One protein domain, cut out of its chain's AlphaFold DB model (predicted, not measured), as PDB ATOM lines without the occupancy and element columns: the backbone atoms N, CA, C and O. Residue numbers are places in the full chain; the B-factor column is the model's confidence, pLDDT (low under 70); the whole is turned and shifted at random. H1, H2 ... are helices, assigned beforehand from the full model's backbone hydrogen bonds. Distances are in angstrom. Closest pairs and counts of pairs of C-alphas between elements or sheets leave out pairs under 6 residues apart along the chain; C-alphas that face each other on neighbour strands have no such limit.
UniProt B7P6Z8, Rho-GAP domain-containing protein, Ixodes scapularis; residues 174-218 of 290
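AT A GLANCE: This is residues 174 to 218 of the 290 residues of the protein "Rho-GAP domain-containing protein" of Ixodes scapularis (UniProt B7P6Z8). Two helices make a loose T: H2 begins near the side of H1 and runs away from it about at right angles, and residues 206 to 212 stick out free. A looped link joins H1 to H2. The printed part has 45 residues, with two named helices, H1 then H2, and no named strand; the class is all helix. It is loose, with a radius of gyration of the C-alphas of 12.9 A, and flat, spanning 36 by 26 by 13 A.

IN THESE COORDINATES: Find C-alpha 179 at (-45.732, -33.851, -39.038); from there H1, residues 179 to 189, runs 15.2 A. Then find C-alpha 200, where H2, residues 200 to 211, begins; it runs 16.5 A to C-alpha 211 at (-32.163, -28.542, -59.887).

HOW THE PARTS SIT: Look at Asp 186 and Leu 200: their C-alphas, the closest of H1 and H2, are 6.7 A apart. The helices are close but not clearly touching, about perpendicular at 85 degrees. In H1 and H2 every O i to N i+4 pair is within hydrogen-bond range.

THE WHOLE: The two farthest C-alphas, of Val 191 and Glu 217, are 38.2 A apart. The printed part has no cut, and the link from H1 to H2 is short. In this model, residues 190 to 196 have pLDDT under 70.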
ATOM      1  N   LEU A 174     -45.669 -23.757 -40.215       73.00
ATOM      2  CA  LEU A 174     -44.677 -24.703 -40.726       73.00
ATOM      3  C   LEU A 174     -43.624 -25.077 -39.670       73.00
ATOM      4  O   LEU A 174     -43.365 -26.258 -39.441       73.00
ATOM      5  N   CYS A 175     -43.029 -24.096 -38.984       74.50
ATOM      6  CA  CYS A 175     -41.976 -24.344 -38.000       74.50
ATOM      7  C   CYS A 175     -42.579 -24.577 -36.608       74.50
ATOM      8  O   CYS A 175     -43.061 -23.647 -35.963       74.50
ATOM      9  N   GLY A 176     -42.499 -25.822 -36.129       75.12
ATOM     10  CA  GLY A 176     -42.984 -26.235 -34.805       75.12
ATOM     11  C   GLY A 176     -44.302 -27.015 -34.824       75.12
ATOM     12  O   GLY A 176     -44.687 -27.551 -33.785       75.12
ATOM     13  N   ALA A 177     -44.948 -27.134 -35.986       80.69
ATOM     14  CA  ALA A 177     -46.095 -28.012 -36.182       80.69
ATOM     15  C   ALA A 177     -45.682 -29.495 -36.137       80.69
ATOM     16  O   ALA A 177     -44.545 -29.861 -36.444       80.69
ATOM     17  N   SER A 178     -46.614 -30.370 -35.753       84.06
ATOM     18  CA  SER A 178     -46.388 -31.813 -35.856       84.06
ATOM     19  C   SER A 178     -46.431 -32.256 -37.322       84.06
ATOM     20  O   SER A 178     -47.162 -31.678 -38.127       84.06
ATOM     21  N   LEU A 179     -45.695 -33.312 -37.673       84.31
ATOM     22  CA  LEU A 179     -45.732 -33.851 -39.038       84.31
ATOM     23  C   LEU A 179     -47.148 -34.277 -39.450       84.31
ATOM     24  O   LEU A 179     -47.547 -34.022 -40.576       84.31
ATOM     25  N   ALA A 180     -47.925 -34.849 -38.524       82.81
ATOM     26  CA  ALA A 180     -49.313 -35.235 -38.779       82.81
ATOM     27  C   ALA A 180     -50.183 -34.026 -39.157       82.81
ATOM     28  O   ALA A 180     -50.836 -34.038 -40.195       82.81
ATOM     29  N   THR A 181     -50.110 -32.943 -38.376       83.31
ATOM     30  CA  THR A 181     -50.856 -31.706 -38.667       83.31
ATOM     31  C   THR A 181     -50.420 -31.051 -39.975       83.31
ATOM     32  O   THR A 181     -51.244 -30.458 -40.661       83.31
ATOM     33  N   LEU A 182     -49.136 -31.151 -40.331       85.06
ATOM     34  CA  LEU A 182     -48.622 -30.596 -41.581       85.06
ATOM     35  C   LEU A 182     -49.128 -31.392 -42.793       85.06
ATOM     36  O   LEU A 182     -49.591 -30.802 -43.761       85.06
ATOM     37  N   LEU A 183     -49.126 -32.724 -42.704       85.62
ATOM     38  CA  LEU A 183     -49.663 -33.604 -43.744       85.62
ATOM     39  C   LEU A 183     -51.174 -33.431 -43.941       85.62
ATOM     40  O   LEU A 183     -51.643 -33.431 -45.074       85.62
ATOM     41  N   GLU A 184     -51.935 -33.248 -42.860       83.12
ATOM     42  CA  GLU A 184     -53.367 -32.936 -42.939       83.12
ATOM     43  C   GLU A 184     -53.606 -31.596 -43.651       83.12
ATOM     44  O   GLU A 184     -54.432 -31.512 -44.559       83.12
ATOM     45  N   GLN A 185     -52.849 -30.551 -43.303       82.12
ATOM     46  CA  GLN A 185     -52.932 -29.248 -43.972       82.12
ATOM     47  C   GLN A 185     -52.561 -29.325 -45.456       82.12
ATOM     48  O   GLN A 185     -53.236 -28.715 -46.286       82.12
ATOM     49  N   ASP A 186     -51.516 -30.077 -45.791       81.69
ATOM     50  CA  ASP A 186     -51.064 -30.278 -47.166       81.69
ATOM     51  C   ASP A 186     -52.105 -31.064 -47.979       81.69
ATOM     52  O   ASP A 186     -52.430 -30.672 -49.100       81.69
ATOM     53  N   ALA A 187     -52.719 -32.098 -47.396       79.94
ATOM     54  CA  ALA A 187     -53.808 -32.853 -48.017       79.94
ATOM     55  C   ALA A 187     -55.065 -31.994 -48.242       79.94
ATOM     56  O   ALA A 187     -55.709 -32.092 -49.283       79.94
ATOM     57  N   HIS A 188     -55.402 -31.107 -47.298       74.19
ATOM     58  CA  HIS A 188     -56.517 -30.169 -47.459       74.19
ATOM     59  C   HIS A 188     -56.249 -29.093 -48.516       74.19
ATOM     60  O   HIS A 188     -57.182 -28.641 -49.176       74.19
ATOM     61  N   ARG A 189     -54.994 -28.668 -48.688       73.00
ATOM     62  CA  ARG A 189     -54.602 -27.696 -49.720       73.00
ATOM     63  C   ARG A 189     -54.534 -28.320 -51.107       73.00
ATOM     64  O   ARG A 189     -54.885 -27.670 -52.086       73.00
ATOM     65  N   HIS A 190     -54.130 -29.581 -51.191       64.00
ATOM     66  CA  HIS A 190     -54.039 -30.325 -52.439       64.00
ATOM     67  C   HIS A 190     -55.188 -31.323 -52.535       64.00
ATOM     68  O   HIS A 190     -55.004 -32.532 -52.483       64.00
ATOM     69  N   VAL A 191     -56.391 -30.789 -52.765       54.34
ATOM     70  CA  VAL A 191     -57.649 -31.545 -52.939       54.34
ATOM     71  C   VAL A 191     -57.609 -32.525 -54.134       54.34
ATOM     72  O   VAL A 191     -58.556 -33.274 -54.352       54.34
ATOM     73  N   ARG A 192     -56.538 -32.537 -54.943       54.00
ATOM     74  CA  ARG A 192     -56.496 -33.246 -56.236       54.00
ATOM     75  C   ARG A 192     -55.284 -34.136 -56.513       54.00
ATOM     76  O   ARG A 192     -55.181 -34.618 -57.635       54.00
ATOM     77  N   ALA A 193     -54.393 -34.398 -55.565       53.28
ATOM     78  CA  ALA A 193     -53.281 -35.309 -55.834       53.28
ATOM     79  C   ALA A 193     -53.014 -36.217 -54.640       53.28
ATOM     80  O   ALA A 193     -52.965 -35.742 -53.510       53.28
ATOM     81  N   ASP A 194     -52.907 -37.511 -54.950       57.78
ATOM     82  CA  ASP A 194     -52.384 -38.641 -54.184       57.78
ATOM     83  C   ASP A 194     -51.958 -38.329 -52.752       57.78
ATOM     84  O   ASP A 194     -51.079 -37.502 -52.544       57.78
ATOM     85  N   HIS A 195     -52.504 -39.052 -51.768       59.06
ATOM     86  CA  HIS A 195     -52.085 -38.984 -50.364       59.06
ATOM     87  C   HIS A 195     -50.552 -38.957 -50.223       59.06
ATOM     88  O   HIS A 195     -49.881 -39.993 -50.228       59.06
ATOM     89  N   HIS A 196     -49.983 -37.759 -50.112       64.94
ATOM     90  CA  HIS A 196     -48.547 -37.580 -50.039       64.94
ATOM     91  C   HIS A 196     -48.110 -37.889 -48.609       64.94
ATOM     92  O   HIS A 196     -48.542 -37.246 -47.659       64.94
ATOM     93  N   GLN A 197     -47.244 -38.891 -48.447       77.31
ATOM     94  CA  GLN A 197     -46.655 -39.234 -47.145       77.31
ATOM     95  C   GLN A 197     -45.542 -38.256 -46.726       77.31
ATOM     96  O   GLN A 197     -45.014 -38.346 -45.620       77.31
ATOM     97  N   VAL A 198     -45.173 -37.332 -47.618       83.56
ATOM     98  CA  VAL A 198     -44.086 -36.371 -47.439       83.56
ATOM     99  C   VAL A 198     -44.662 -34.952 -47.501       83.56
ATOM    100  O   VAL A 198     -45.304 -34.625 -48.500       83.56
ATOM    101  N   PRO A 199     -44.422 -34.103 -46.482       87.62
ATOM    102  CA  PRO A 199     -44.840 -32.705 -46.496       87.62
ATOM    103  C   PRO A 199     -44.298 -31.911 -47.689       87.62
ATOM    104  O   PRO A 199     -43.144 -32.088 -48.097       87.62
ATOM    105  N   LEU A 200     -45.091 -30.972 -48.198       84.62
ATOM    106  CA  LEU A 200     -44.793 -30.207 -49.417       84.62
ATOM    107  C   LEU A 200     -43.523 -29.373 -49.300       84.62
ATOM    108  O   LEU A 200     -42.734 -29.317 -50.237       84.62
ATOM    109  N   VAL A 201     -43.283 -28.792 -48.123       84.62
ATOM    110  CA  VAL A 201     -42.071 -28.008 -47.850       84.62
ATOM    111  C   VAL A 201     -40.812 -28.844 -48.088       84.62
ATOM    112  O   VAL A 201     -39.853 -28.363 -48.684       84.62
ATOM    113  N   LEU A 202     -40.814 -30.115 -47.672       88.50
ATOM    114  CA  LEU A 202     -39.672 -31.001 -47.903       88.50
ATOM    115  C   LEU A 202     -39.525 -31.341 -49.385       88.50
ATOM    116  O   LEU A 202     -38.407 -31.381 -49.888       88.50
ATOM    117  N   ARG A 203     -40.638 -31.551 -50.091       87.56
ATOM    118  CA  ARG A 203     -40.622 -31.819 -51.532       87.56
ATOM    119  C   ARG A 203     -40.017 -30.657 -52.313       87.56
ATOM    120  O   ARG A 203     -39.140 -30.887 -53.134       87.56
ATOM    121  N   GLU A 204     -40.427 -29.427 -52.025       85.88
ATOM    122  CA  GLU A 204     -39.904 -28.250 -52.719       85.88
ATOM    123  C   GLU A 204     -38.427 -27.997 -52.431       85.88
ATOM    124  O   GLU A 204     -37.668 -27.696 -53.352       85.88
ATOM    125  N   ILE A 205     -37.990 -28.183 -51.181       89.25
ATOM    126  CA  ILE A 205     -36.566 -28.099 -50.834       89.25
ATOM    127  C   ILE A 205     -35.775 -29.142 -51.631       89.25
ATOM    128  O   ILE A 205     -34.744 -28.818 -52.216       89.25
ATOM    129  N   LEU A 206     -36.258 -30.386 -51.696       89.94
ATOM    130  CA  LEU A 206     -35.592 -31.454 -52.442       89.94
ATOM    131  C   LEU A 206     -35.579 -31.187 -53.953       89.94
ATOM    132  O   LEU A 206     -34.552 -31.404 -54.595       89.94
ATOM    133  N   ASP A 207     -36.670 -30.675 -54.520       89.00
ATOM    134  CA  ASP A 207     -36.746 -30.302 -55.934       89.00
ATOM    135  C   ASP A 207     -35.795 -29.143 -56.263       89.00
ATOM    136  O   ASP A 207     -35.122 -29.170 -57.298       89.00
ATOM    137  N   PHE A 208     -35.679 -28.154 -55.374       88.38
ATOM    138  CA  PHE A 208     -34.725 -27.056 -55.513       88.38
ATOM    139  C   PHE A 208     -33.276 -27.555 -55.452       88.38
ATOM    140  O   PHE A 208     -32.471 -27.243 -56.332       88.38
ATOM    141  N   LEU A 209     -32.948 -28.396 -54.467       91.62
ATOM    142  CA  LEU A 209     -31.620 -28.997 -54.334       91.62
ATOM    143  C   LEU A 209     -31.262 -29.864 -55.544       91.62
ATOM    144  O   LEU A 209     -30.121 -29.842 -56.003       91.62
ATOM    145  N   ARG A 210     -32.237 -30.582 -56.104       88.75
ATOM    146  CA  ARG A 210     -32.043 -31.405 -57.299       88.75
ATOM    147  C   ARG A 210     -31.715 -30.572 -58.538       88.75
ATOM    148  O   ARG A 210     -30.913 -31.011 -59.355       88.75
ATOM    149  N   ARG A 211     -32.341 -29.404 -58.702       88.69
ATOM    150  CA  ARG A 211     -32.163 -28.542 -59.887       88.69
ATOM    151  C   ARG A 211     -30.948 -27.622 -59.787       88.69
ATOM    152  O   ARG A 211     -30.286 -27.396 -60.794       88.69
ATOM    153  N   HIS A 212     -30.672 -27.094 -58.597       84.56
ATOM    154  CA  HIS A 212     -29.682 -26.031 -58.394       84.56
ATOM    155  C   HIS A 212     -28.546 -26.448 -57.459       84.56
ATOM    156  O   HIS A 212     -27.394 -26.112 -57.710       84.56
ATOM    157  N   GLY A 213     -28.856 -27.232 -56.426       81.38
ATOM    158  CA  GLY A 213     -27.909 -27.565 -55.366       81.38
ATOM    159  C   GLY A 213     -26.768 -28.467 -55.818       81.38
ATOM    160  O   GLY A 213     -25.642 -28.208 -55.440       81.38
ATOM    161  N   LEU A 214     -27.003 -29.482 -56.660       80.31
ATOM    162  CA  LEU A 214     -26.015 -30.541 -56.964       80.31
ATOM    163  C   LEU A 214     -24.649 -30.078 -57.515       80.31
ATOM    164  O   LEU A 214     -23.715 -30.876 -57.541       80.31
ATOM    165  N   ARG A 215     -24.531 -28.834 -57.990       81.31
ATOM    166  CA  ARG A 215     -23.294 -28.263 -58.547       81.31
ATOM    167  C   ARG A 215     -22.577 -27.296 -57.603       81.31
ATOM    168  O   ARG A 215     -21.497 -26.826 -57.943       81.31
ATOM    169  N   GLU A 216     -23.171 -26.976 -56.460       84.12
ATOM    170  CA  GLU A 216     -22.617 -26.026 -55.499       84.12
ATOM    171  C   GLU A 216     -21.751 -26.751 -54.456       84.12
ATOM    172  O   GLU A 216     -22.080 -27.838 -53.983       84.12
ATOM    173  N   GLU A 217     -20.619 -26.163 -54.068       80.00
ATOM    174  CA  GLU A 217     -19.794 -26.710 -52.990       80.00
ATOM    175  C   GLU A 217     -20.352 -26.294 -51.621       80.00
ATOM    176  O   GLU A 217     -20.687 -25.136 -51.385       80.00
ATOM    177  N   GLY A 218     -20.433 -27.233 -50.674       82.12
ATOM    178  CA  GLY A 218     -20.870 -26.932 -49.304       82.12
ATOM    179  C   GLY A 218     -22.389 -26.871 -49.083       82.12
ATOM    180  O   GLY A 218     -22.817 -26.345 -48.052       82.12
TER     181      GLY A 218